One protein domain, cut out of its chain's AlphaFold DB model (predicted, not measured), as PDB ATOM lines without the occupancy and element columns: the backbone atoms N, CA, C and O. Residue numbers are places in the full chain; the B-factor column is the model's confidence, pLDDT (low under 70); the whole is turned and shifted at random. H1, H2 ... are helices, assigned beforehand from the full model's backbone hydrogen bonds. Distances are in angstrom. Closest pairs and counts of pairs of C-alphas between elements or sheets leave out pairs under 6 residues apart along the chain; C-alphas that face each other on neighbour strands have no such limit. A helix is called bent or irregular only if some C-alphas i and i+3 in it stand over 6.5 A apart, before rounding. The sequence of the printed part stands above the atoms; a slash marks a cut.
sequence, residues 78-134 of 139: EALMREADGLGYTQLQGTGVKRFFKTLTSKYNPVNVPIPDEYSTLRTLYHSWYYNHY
ATOM      1  N   GLU A  78      41.190  41.340   5.302       95.38
ATOM      2  CA  GLU A  78      41.205  39.987   4.732       95.38
ATOM      3  C   GLU A  78      40.092  39.785   3.698       95.38
ATOM      4  O   GLU A  78      40.333  39.264   2.606       95.38
ATOM      5  N   ALA A  79      38.869  40.235   3.998       96.12
ATOM      6  CA  ALA A  79      37.764  40.172   3.045       96.12
ATOM      7  C   ALA A  79      38.065  40.985   1.773       96.12
ATOM      8  O   ALA A  79      37.801  40.513   0.665       96.12
ATOM      9  N   LEU A  80      38.663  42.169   1.929       96.62
ATOM     10  CA  LEU A  80      39.108  43.003   0.812       96.62
ATOM     11  C   LEU A  80      40.256  42.361   0.033       96.62
ATOM     12  O   LEU A  80      40.264  42.457  -1.190       96.62
ATOM     13  N   MET A  81      41.200  41.690   0.699       95.81
ATOM     14  CA  MET A  81      42.253  40.928   0.023       95.81
ATOM     15  C   MET A  81      41.676  39.794  -0.816       95.81
ATOM     16  O   MET A  81      42.079  39.640  -1.965       95.81
ATOM     17  N   ARG A  82      40.710  39.039  -0.282       95.75
ATOM     18  CA  ARG A  82      40.041  37.963  -1.023       95.75
ATOM     19  C   ARG A  82      39.251  38.491  -2.218       95.75
ATOM     20  O   ARG A  82      39.232  37.852  -3.260       95.75
ATOM     21  N   GLU A  83      38.594  39.641  -2.076       95.50
ATOM     22  CA  GLU A  83      37.902  40.288  -3.199       95.50
ATOM     23  C   GLU A  83      38.890  40.836  -4.240       95.50
ATOM     24  O   GLU A  83      38.608  40.792  -5.434       95.50
ATOM     25  N   ALA A  84      40.040  41.349  -3.800       94.44
ATOM     26  CA  ALA A  84      41.089  41.885  -4.661       94.44
ATOM     27  C   ALA A  84      41.947  40.807  -5.341       94.44
ATOM     28  O   ALA A  84      42.754  41.151  -6.207       94.44
ATOM     29  N   ASP A  85      41.819  39.539  -4.948       93.88
ATOM     30  CA  ASP A  85      42.689  38.475  -5.437       93.88
ATOM     31  C   ASP A  85      42.560  38.307  -6.958       93.88
ATOM     32  O   ASP A  85      41.466  38.215  -7.519       93.88
ATOM     33  N   GLY A  86      43.700  38.347  -7.647       90.19
ATOM     34  CA  GLY A  86      43.767  38.337  -9.109       90.19
ATOM     35  C   GLY A  86      43.251  39.599  -9.820       90.19
ATOM     36  O   GLY A  86      43.288  39.633 -11.052       90.19
ATOM     37  N   LEU A  87      42.802  40.638  -9.104       93.81
ATOM     38  CA  LEU A  87      42.307  41.877  -9.711       93.81
ATOM     39  C   LEU A  87      43.408  42.927  -9.899       93.81
ATOM     40  O   LEU A  87      44.138  43.293  -8.977       93.81
ATOM     41  N   GLY A  88      43.464  43.499 -11.101       93.25
ATOM     42  CA  GLY A  88      44.242  44.704 -11.391       93.25
ATOM     43  C   GLY A  88      43.486  45.999 -11.072       93.25
ATOM     44  O   GLY A  88      42.260  46.022 -10.961       93.25
ATOM     45  N   TYR A  89      44.203  47.130 -11.013       90.31
ATOM     46  CA  TYR A  89      43.614  48.446 -10.705       90.31
ATOM     47  C   TYR A  89      42.508  48.886 -11.688       90.31
ATOM     48  O   TYR A  89      41.632  49.673 -11.325       90.31
ATOM     49  N   THR A  90      42.528  48.377 -12.923       91.81
ATOM     50  CA  THR A  90      41.513  48.629 -13.959       91.81
ATOM     51  C   THR A  90      40.231  47.814 -13.756       91.81
ATOM     52  O   THR A  90      39.175  48.208 -14.247       91.81
ATOM     53  N   GLN A  91      40.301  46.712 -13.005       93.44
ATOM     54  CA  GLN A  91      39.217  45.739 -12.826       93.44
ATOM     55  C   GLN A  91      38.407  45.965 -11.541       93.44
ATOM     56  O   GLN A  91      37.470  45.229 -11.260       93.44
ATOM     57  N   LEU A  92      38.701  47.020 -10.778       91.69
ATOM     58  CA  LEU A  92      38.028  47.318  -9.506       91.69
ATOM     59  C   LEU A  92      36.638  47.962  -9.677       91.69
ATOM     60  O   LEU A  92      36.092  48.564  -8.754       91.69
ATOM     61  N   GLN A  93      36.053  47.933 -10.870       89.69
ATOM     62  CA  GLN A  93      34.749  48.550 -11.108       89.69
ATOM     63  C   GLN A  93      33.647  47.750 -10.403       89.69
ATOM     64  O   GLN A  93      33.543  46.545 -10.576       89.69
ATOM     65  N   GLY A  94      32.828  48.424  -9.591       88.31
ATOM     66  CA  GLY A  94      31.742  47.788  -8.834       88.31
ATOM     67  C   GLY A  94      32.172  47.027  -7.572       88.31
ATOM     68  O   GLY A  94      31.303  46.631  -6.798       88.31
ATOM     69  N   THR A  95      33.473  46.882  -7.309       94.12
ATOM     70  CA  THR A  95      33.973  46.123  -6.152       94.12
ATOM     71  C   THR A  95      33.874  46.905  -4.836       94.12
ATOM     72  O   THR A  95      33.837  48.147  -4.802       94.12
ATOM     73  N   GLY A  96      33.832  46.181  -3.719       93.75
ATOM     74  CA  GLY A  96      34.028  46.717  -2.371       93.75
ATOM     75  C   GLY A  96      35.396  47.380  -2.220       93.75
ATOM     76  O   GLY A  96      35.482  48.476  -1.665       93.75
ATOM     77  N   VAL A  97      36.434  46.806  -2.834       95.50
ATOM     78  CA  VAL A  97      37.802  47.357  -2.877       95.50
ATOM     79  C   VAL A  97      37.842  48.791  -3.410       95.50
ATOM     80  O   VAL A  97      38.397  49.676  -2.761       95.50
ATOM     81  N   LYS A  98      37.197  49.087  -4.547       95.19
ATOM     82  CA  LYS A  98      37.164  50.466  -5.072       95.19
ATOM     83  C   LYS A  98      36.400  51.419  -4.163       95.19
ATOM     84  O   LYS A  98      36.788  52.582  -4.036       95.19
ATOM     85  N   ARG A  99      35.298  50.963  -3.560       94.56
ATOM     86  CA  ARG A  99      34.540  51.775  -2.597       94.56
ATOM     87  C   ARG A  99      35.408  52.115  -1.391       94.56
ATOM     88  O   ARG A  99      35.489  53.286  -1.039       94.56
ATOM     89  N   PHE A 100      36.119  51.132  -0.850       94.75
ATOM     90  CA  PHE A 100      37.101  51.322   0.211       94.75
ATOM     91  C   PHE A 100      38.201  52.310  -0.200       94.75
ATOM     92  O   PHE A 100      38.441  53.289   0.494       94.75
ATOM     93  N   PHE A 101      38.804  52.167  -1.379       94.88
ATOM     94  CA  PHE A 101      39.833  53.111  -1.825       94.88
ATOM     95  C   PHE A 101      39.321  54.545  -1.967       94.88
ATOM     96  O   PHE A 101      40.021  55.486  -1.595       94.88
ATOM     97  N   LYS A 102      38.084  54.728  -2.439       92.94
ATOM     98  CA  LYS A 102      37.441  56.047  -2.485       92.94
ATOM     99  C   LYS A 102      37.226  56.657  -1.101       92.94
ATOM    100  O   LYS A 102      37.308  57.874  -0.989       92.94
ATOM    101  N   THR A 103      36.940  55.870  -0.062       92.31
ATOM    102  CA  THR A 103      36.803  56.439   1.289       92.31
ATOM    103  C   THR A 103      38.150  56.934   1.815       92.31
ATOM    104  O   THR A 103      38.208  57.986   2.458       92.31
ATOM    105  N   LEU A 104      39.239  56.238   1.471       92.69
ATOM    106  CA  LEU A 104      40.593  56.603   1.881       92.69
ATOM    107  C   LEU A 104      41.057  57.945   1.310       92.69
ATOM    108  O   LEU A 104      41.680  58.708   2.041       92.69
ATOM    109  N   THR A 105      40.720  58.276   0.057       91.00
ATOM    110  CA  THR A 105      41.233  59.495  -0.607       91.00
ATOM    111  C   THR A 105      40.829  60.808   0.066       91.00
ATOM    112  O   THR A 105      41.401  61.849  -0.242       91.00
ATOM    113  N   SER A 106      39.860  60.776   0.985       88.56
ATOM    114  CA  SER A 106      39.461  61.943   1.776       88.56
ATOM    115  C   SER A 106      40.507  62.376   2.812       88.56
ATOM    116  O   SER A 106      40.558  63.552   3.164       88.56
ATOM    117  N   LYS A 107      41.320  61.439   3.317       89.44
ATOM    118  CA  LYS A 107      42.252  61.664   4.441       89.44
ATOM    119  C   LYS A 107      43.652  61.115   4.190       89.44
ATOM    120  O   LYS A 107      44.609  61.567   4.814       89.44
ATOM    121  N   TYR A 108      43.762  60.142   3.296       91.69
ATOM    122  CA  TYR A 108      44.977  59.389   3.062       91.69
ATOM    123  C   TYR A 108      45.385  59.453   1.590       91.69
ATOM    124  O   TYR A 108      44.559  59.498   0.676       91.69
ATOM    125  N   ASN A 109      46.693  59.451   1.386       92.38
ATOM    126  CA  ASN A 109      47.377  59.226   0.131       92.38
ATOM    127  C   ASN A 109      48.154  57.897   0.236       92.38
ATOM    128  O   ASN A 109      48.265  57.321   1.322       92.38
ATOM    129  N   PRO A 110      48.721  57.384  -0.864       93.56
ATOM    130  CA  PRO A 110      49.440  56.113  -0.829       93.56
ATOM    131  C   PRO A 110      50.652  56.072   0.117       93.56
ATOM    132  O   PRO A 110      51.101  54.985   0.469       93.56
ATOM    133  N   VAL A 111      51.176  57.228   0.538       90.56
ATOM    134  CA  VAL A 111      52.334  57.336   1.438       90.56
ATOM    135  C   VAL A 111      51.915  57.206   2.905       90.56
ATOM    136  O   VAL A 111      52.611  56.552   3.676       90.56
ATOM    137  N   ASN A 112      50.783  57.796   3.295       92.75
ATOM    138  CA  ASN A 112      50.335  57.870   4.692       92.75
ATOM    139  C   ASN A 112      49.114  56.987   5.008       92.75
ATOM    140  O   ASN A 112      48.524  57.122   6.080       92.75
ATOM    141  N   VAL A 113      48.707  56.111   4.086       93.06
ATOM    142  CA  VAL A 113      47.583  55.202   4.312       93.06
ATOM    143  C   VAL A 113      47.925  54.189   5.416       93.06
ATOM    144  O   VAL A 113      48.933  53.488   5.301       93.06
ATOM    145  N   PRO A 114      47.095  54.047   6.466       93.19
ATOM    146  CA  PRO A 114      47.361  53.128   7.569       93.19
ATOM    147  C   PRO A 114      46.868  51.703   7.249       93.19
ATOM    148  O   PRO A 114      46.233  51.051   8.070       93.19
ATOM    149  N   ILE A 115      47.144  51.221   6.030       92.81
ATOM    150  CA  ILE A 115      47.017  49.796   5.694       92.81
ATOM    151  C   ILE A 115      48.273  49.104   6.249       92.81
ATOM    152  O   ILE A 115      49.369  49.499   5.842       92.81
ATOM    153  N   PRO A 116      48.150  48.105   7.145       93.06
ATOM    154  CA  PRO A 116      49.305  47.406   7.703       93.06
ATOM    155  C   PRO A 116      50.147  46.717   6.622       93.06
ATOM    156  O   PRO A 116      49.622  46.295   5.588       93.06
ATOM    157  N   ASP A 117      51.448  46.564   6.872       91.19
ATOM    158  CA  ASP A 117      52.404  46.031   5.885       91.19
ATOM    159  C   ASP A 117      52.126  44.577   5.473       91.19
ATOM    160  O   ASP A 117      52.436  44.180   4.348       91.19
ATOM    161  N   GLU A 118      51.464  43.805   6.337       93.81
ATOM    162  CA  GLU A 118      50.978  42.447   6.053       93.81
ATOM    163  C   GLU A 118      50.025  42.411   4.842       93.81
ATOM    164  O   GLU A 118      50.001  41.441   4.086       93.81
ATOM    165  N   TYR A 119      49.315  43.513   4.581       94.62
ATOM    166  CA  TYR A 119      48.372  43.678   3.471       94.62
ATOM    167  C   TYR A 119      49.023  44.399   2.275       94.62
ATOM    168  O   TYR A 119      48.403  45.233   1.604       94.62
ATOM    169  N   SER A 120      50.293  44.091   1.989       93.62
ATOM    170  CA  SER A 120      51.109  44.741   0.945       93.62
ATOM    171  C   SER A 120      50.472  44.729  -0.453       93.62
ATOM    172  O   SER A 120      50.571  45.722  -1.182       93.62
ATOM    173  N   THR A 121      49.755  43.661  -0.817       93.44
ATOM    174  CA  THR A 121      49.000  43.572  -2.079       93.44
ATOM    175  C   THR A 121      47.932  44.657  -2.155       93.44
ATOM    176  O   THR A 121      47.863  45.396  -3.136       93.44
ATOM    177  N   LEU A 122      47.138  44.813  -1.091       95.31
ATOM    178  CA  LEU A 122      46.082  45.821  -1.018       95.31
ATOM    179  C   LEU A 122      46.676  47.236  -1.061       95.31
ATOM    180  O   LEU A 122      46.138  48.122  -1.727       95.31
ATOM    181  N   ARG A 123      47.824  47.430  -0.406       95.31
ATOM    182  CA  ARG A 123      48.567  48.695  -0.363       95.31
ATOM    183  C   ARG A 123      49.123  49.081  -1.743       95.31
ATOM    184  O   ARG A 123      48.941  50.212  -2.193       95.31
ATOM    185  N   THR A 124      49.704  48.121  -2.461       95.12
ATOM    186  CA  THR A 124      50.207  48.292  -3.838       95.12
ATOM    187  C   THR A 124      49.072  48.560  -4.823       95.12
ATOM    188  O   THR A 124      49.182  49.410  -5.715       95.12
ATOM    189  N   LEU A 125      47.953  47.860  -4.648       96.12
ATOM    190  CA  LEU A 125      46.765  48.040  -5.466       96.12
ATOM    191  C   LEU A 125      46.136  49.419  -5.234       96.12
ATOM    192  O   LEU A 125      45.777  50.087  -6.203       96.12
ATOM    193  N   TYR A 126      46.081  49.882  -3.981       95.75
ATOM    194  CA  TYR A 126      45.648  51.239  -3.646       95.75
ATOM    195  C   TYR A 126      46.558  52.290  -4.279       95.75
ATOM    196  O   TYR A 126      46.058  53.208  -4.924       95.75
ATOM    197  N   HIS A 127      47.879  52.128  -4.165       95.38
ATOM    198  CA  HIS A 127      48.862  53.010  -4.795       95.38
ATOM    199  C   HIS A 127      48.643  53.113  -6.312       95.38
ATOM    200  O   HIS A 127      48.506  54.210  -6.856       95.38
ATOM    201  N   SER A 128      48.529  51.967  -6.988       94.94
ATOM    202  CA  SER A 128      48.283  51.903  -8.434       94.94
ATOM    203  C   SER A 128      46.944  52.535  -8.810       94.94
ATOM    204  O   SER A 128      46.866  53.309  -9.763       94.94
ATOM    205  N   TRP A 129      45.883  52.249  -8.059       95.44
ATOM    206  CA  TRP A 129      44.567  52.822  -8.312       95.44
ATOM    207  C   TRP A 129      44.555  54.343  -8.108       95.44
ATOM    208  O   TRP A 129      44.043  55.053  -8.973       95.44
ATOM    209  N   TYR A 130      45.160  54.839  -7.023       94.56
ATOM    210  CA  TYR A 130      45.198  56.256  -6.657       94.56
ATOM    211  C   TYR A 130      45.813  57.102  -7.771       94.56
ATOM    212  O   TYR A 130      45.156  58.005  -8.271       94.56
ATOM    213  N   TYR A 131      47.016  56.772  -8.247       92.00
ATOM    214  CA  TYR A 131      47.676  57.584  -9.280       92.00
ATOM    215  C   TYR A 131      47.042  57.482 -10.672       92.00
ATOM    216  O   TYR A 131      47.238  58.371 -11.493       92.00
ATOM    217  N   ASN A 132      46.259  56.434 -10.940       90.56
ATOM    218  CA  ASN A 132      45.571  56.271 -12.224       90.56
ATOM    219  C   ASN A 132      44.136  56.826 -12.231       90.56
ATOM    220  O   ASN A 132      43.546  56.959 -13.299       90.56
ATOM    221  N   HIS A 133      43.547  57.115 -11.066       83.31
ATOM    222  CA  HIS A 133      42.135  57.516 -10.967       83.31
ATOM    223  C   HIS A 133      41.890  58.780 -10.149       83.31
ATOM    224  O   HIS A 133      40.848  59.416 -10.315       83.31
ATOM    225  N   TYR A 134      42.793  59.130  -9.240       77.25
ATOM    226  CA  TYR A 134      42.640  60.281  -8.372       77.25
ATOM    227  C   TYR A 134      43.509  61.424  -8.886       77.25
ATOM    228  O   TYR A 134      44.730  61.406  -8.767       77.25
TER     229      TYR A 134
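What this domain is: This is residues 78 to 134 of the 139 residues of the protein "RxLR effector protein" of Phytophthora megakarya (UniProt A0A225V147). Three helices make a small triangle: the long helix H3 crosses the shorter H2 nearly at right angles, and the short H1 sits at one corner, packed on both H2 and the first half of H3. Two long links join the helices, and the second, residues 105 to 116, loops from the end of H2 round to the beginning of H3. The printed part has 57 residues, with three named helices in the order H1, H2, H3 and no named strand; the class is all helix. It is compact, with a radius of gyration of the C-alphas of 10.2 A and spans of 24 by 24 by 15 A.

How they stand to each other: H1, residues 78 to 84, touches H2, residues 96 to 104; their closest C-alphas, of Leu 80 and Val 97, are 5.9 A apart. Their lines are only just about perpendicular, at 72 degrees. H1 also touches H3, residues 117 to 133, which meets it with residues 119 to 122 alone. Their closest C-alphas, of Met 81 and Leu 122, are 6.3 A apart, and they run the same way at a steep tilt of 40 degrees. H2 and H3 are close but not clearly touching, about perpendicular at 79 degrees; their closest C-alphas, of Phe 101 and Tyr 126, are 6.4 A apart. In H1 and H2 every O i to N i+4 pair is within hydrogen-bond range; in H3, 11 of 13 are.

Where its parts are: H1 begins at C-alpha 78 (41.205, 39.987, 4.732). H2 is 12.6 A long from first to last C-alpha. H3 is 22.8 A long and ends at C-alpha 133 (42.135, 57.516, -10.967). H3 is irregular, with C-alphas 118 and 121 8.4 A apart, and has a kink of 34 degrees near residue 124.

The domain as a whole: The two C-alphas farthest apart, of Gly 86 and Lys 107, are 27.0 A apart. The printed part has no cut. The links H1 to H2, of 11 residues, and H2 to H3, of 12, are long. The mean pLDDT of the printed part is 92.9, and no printed residue is under 70.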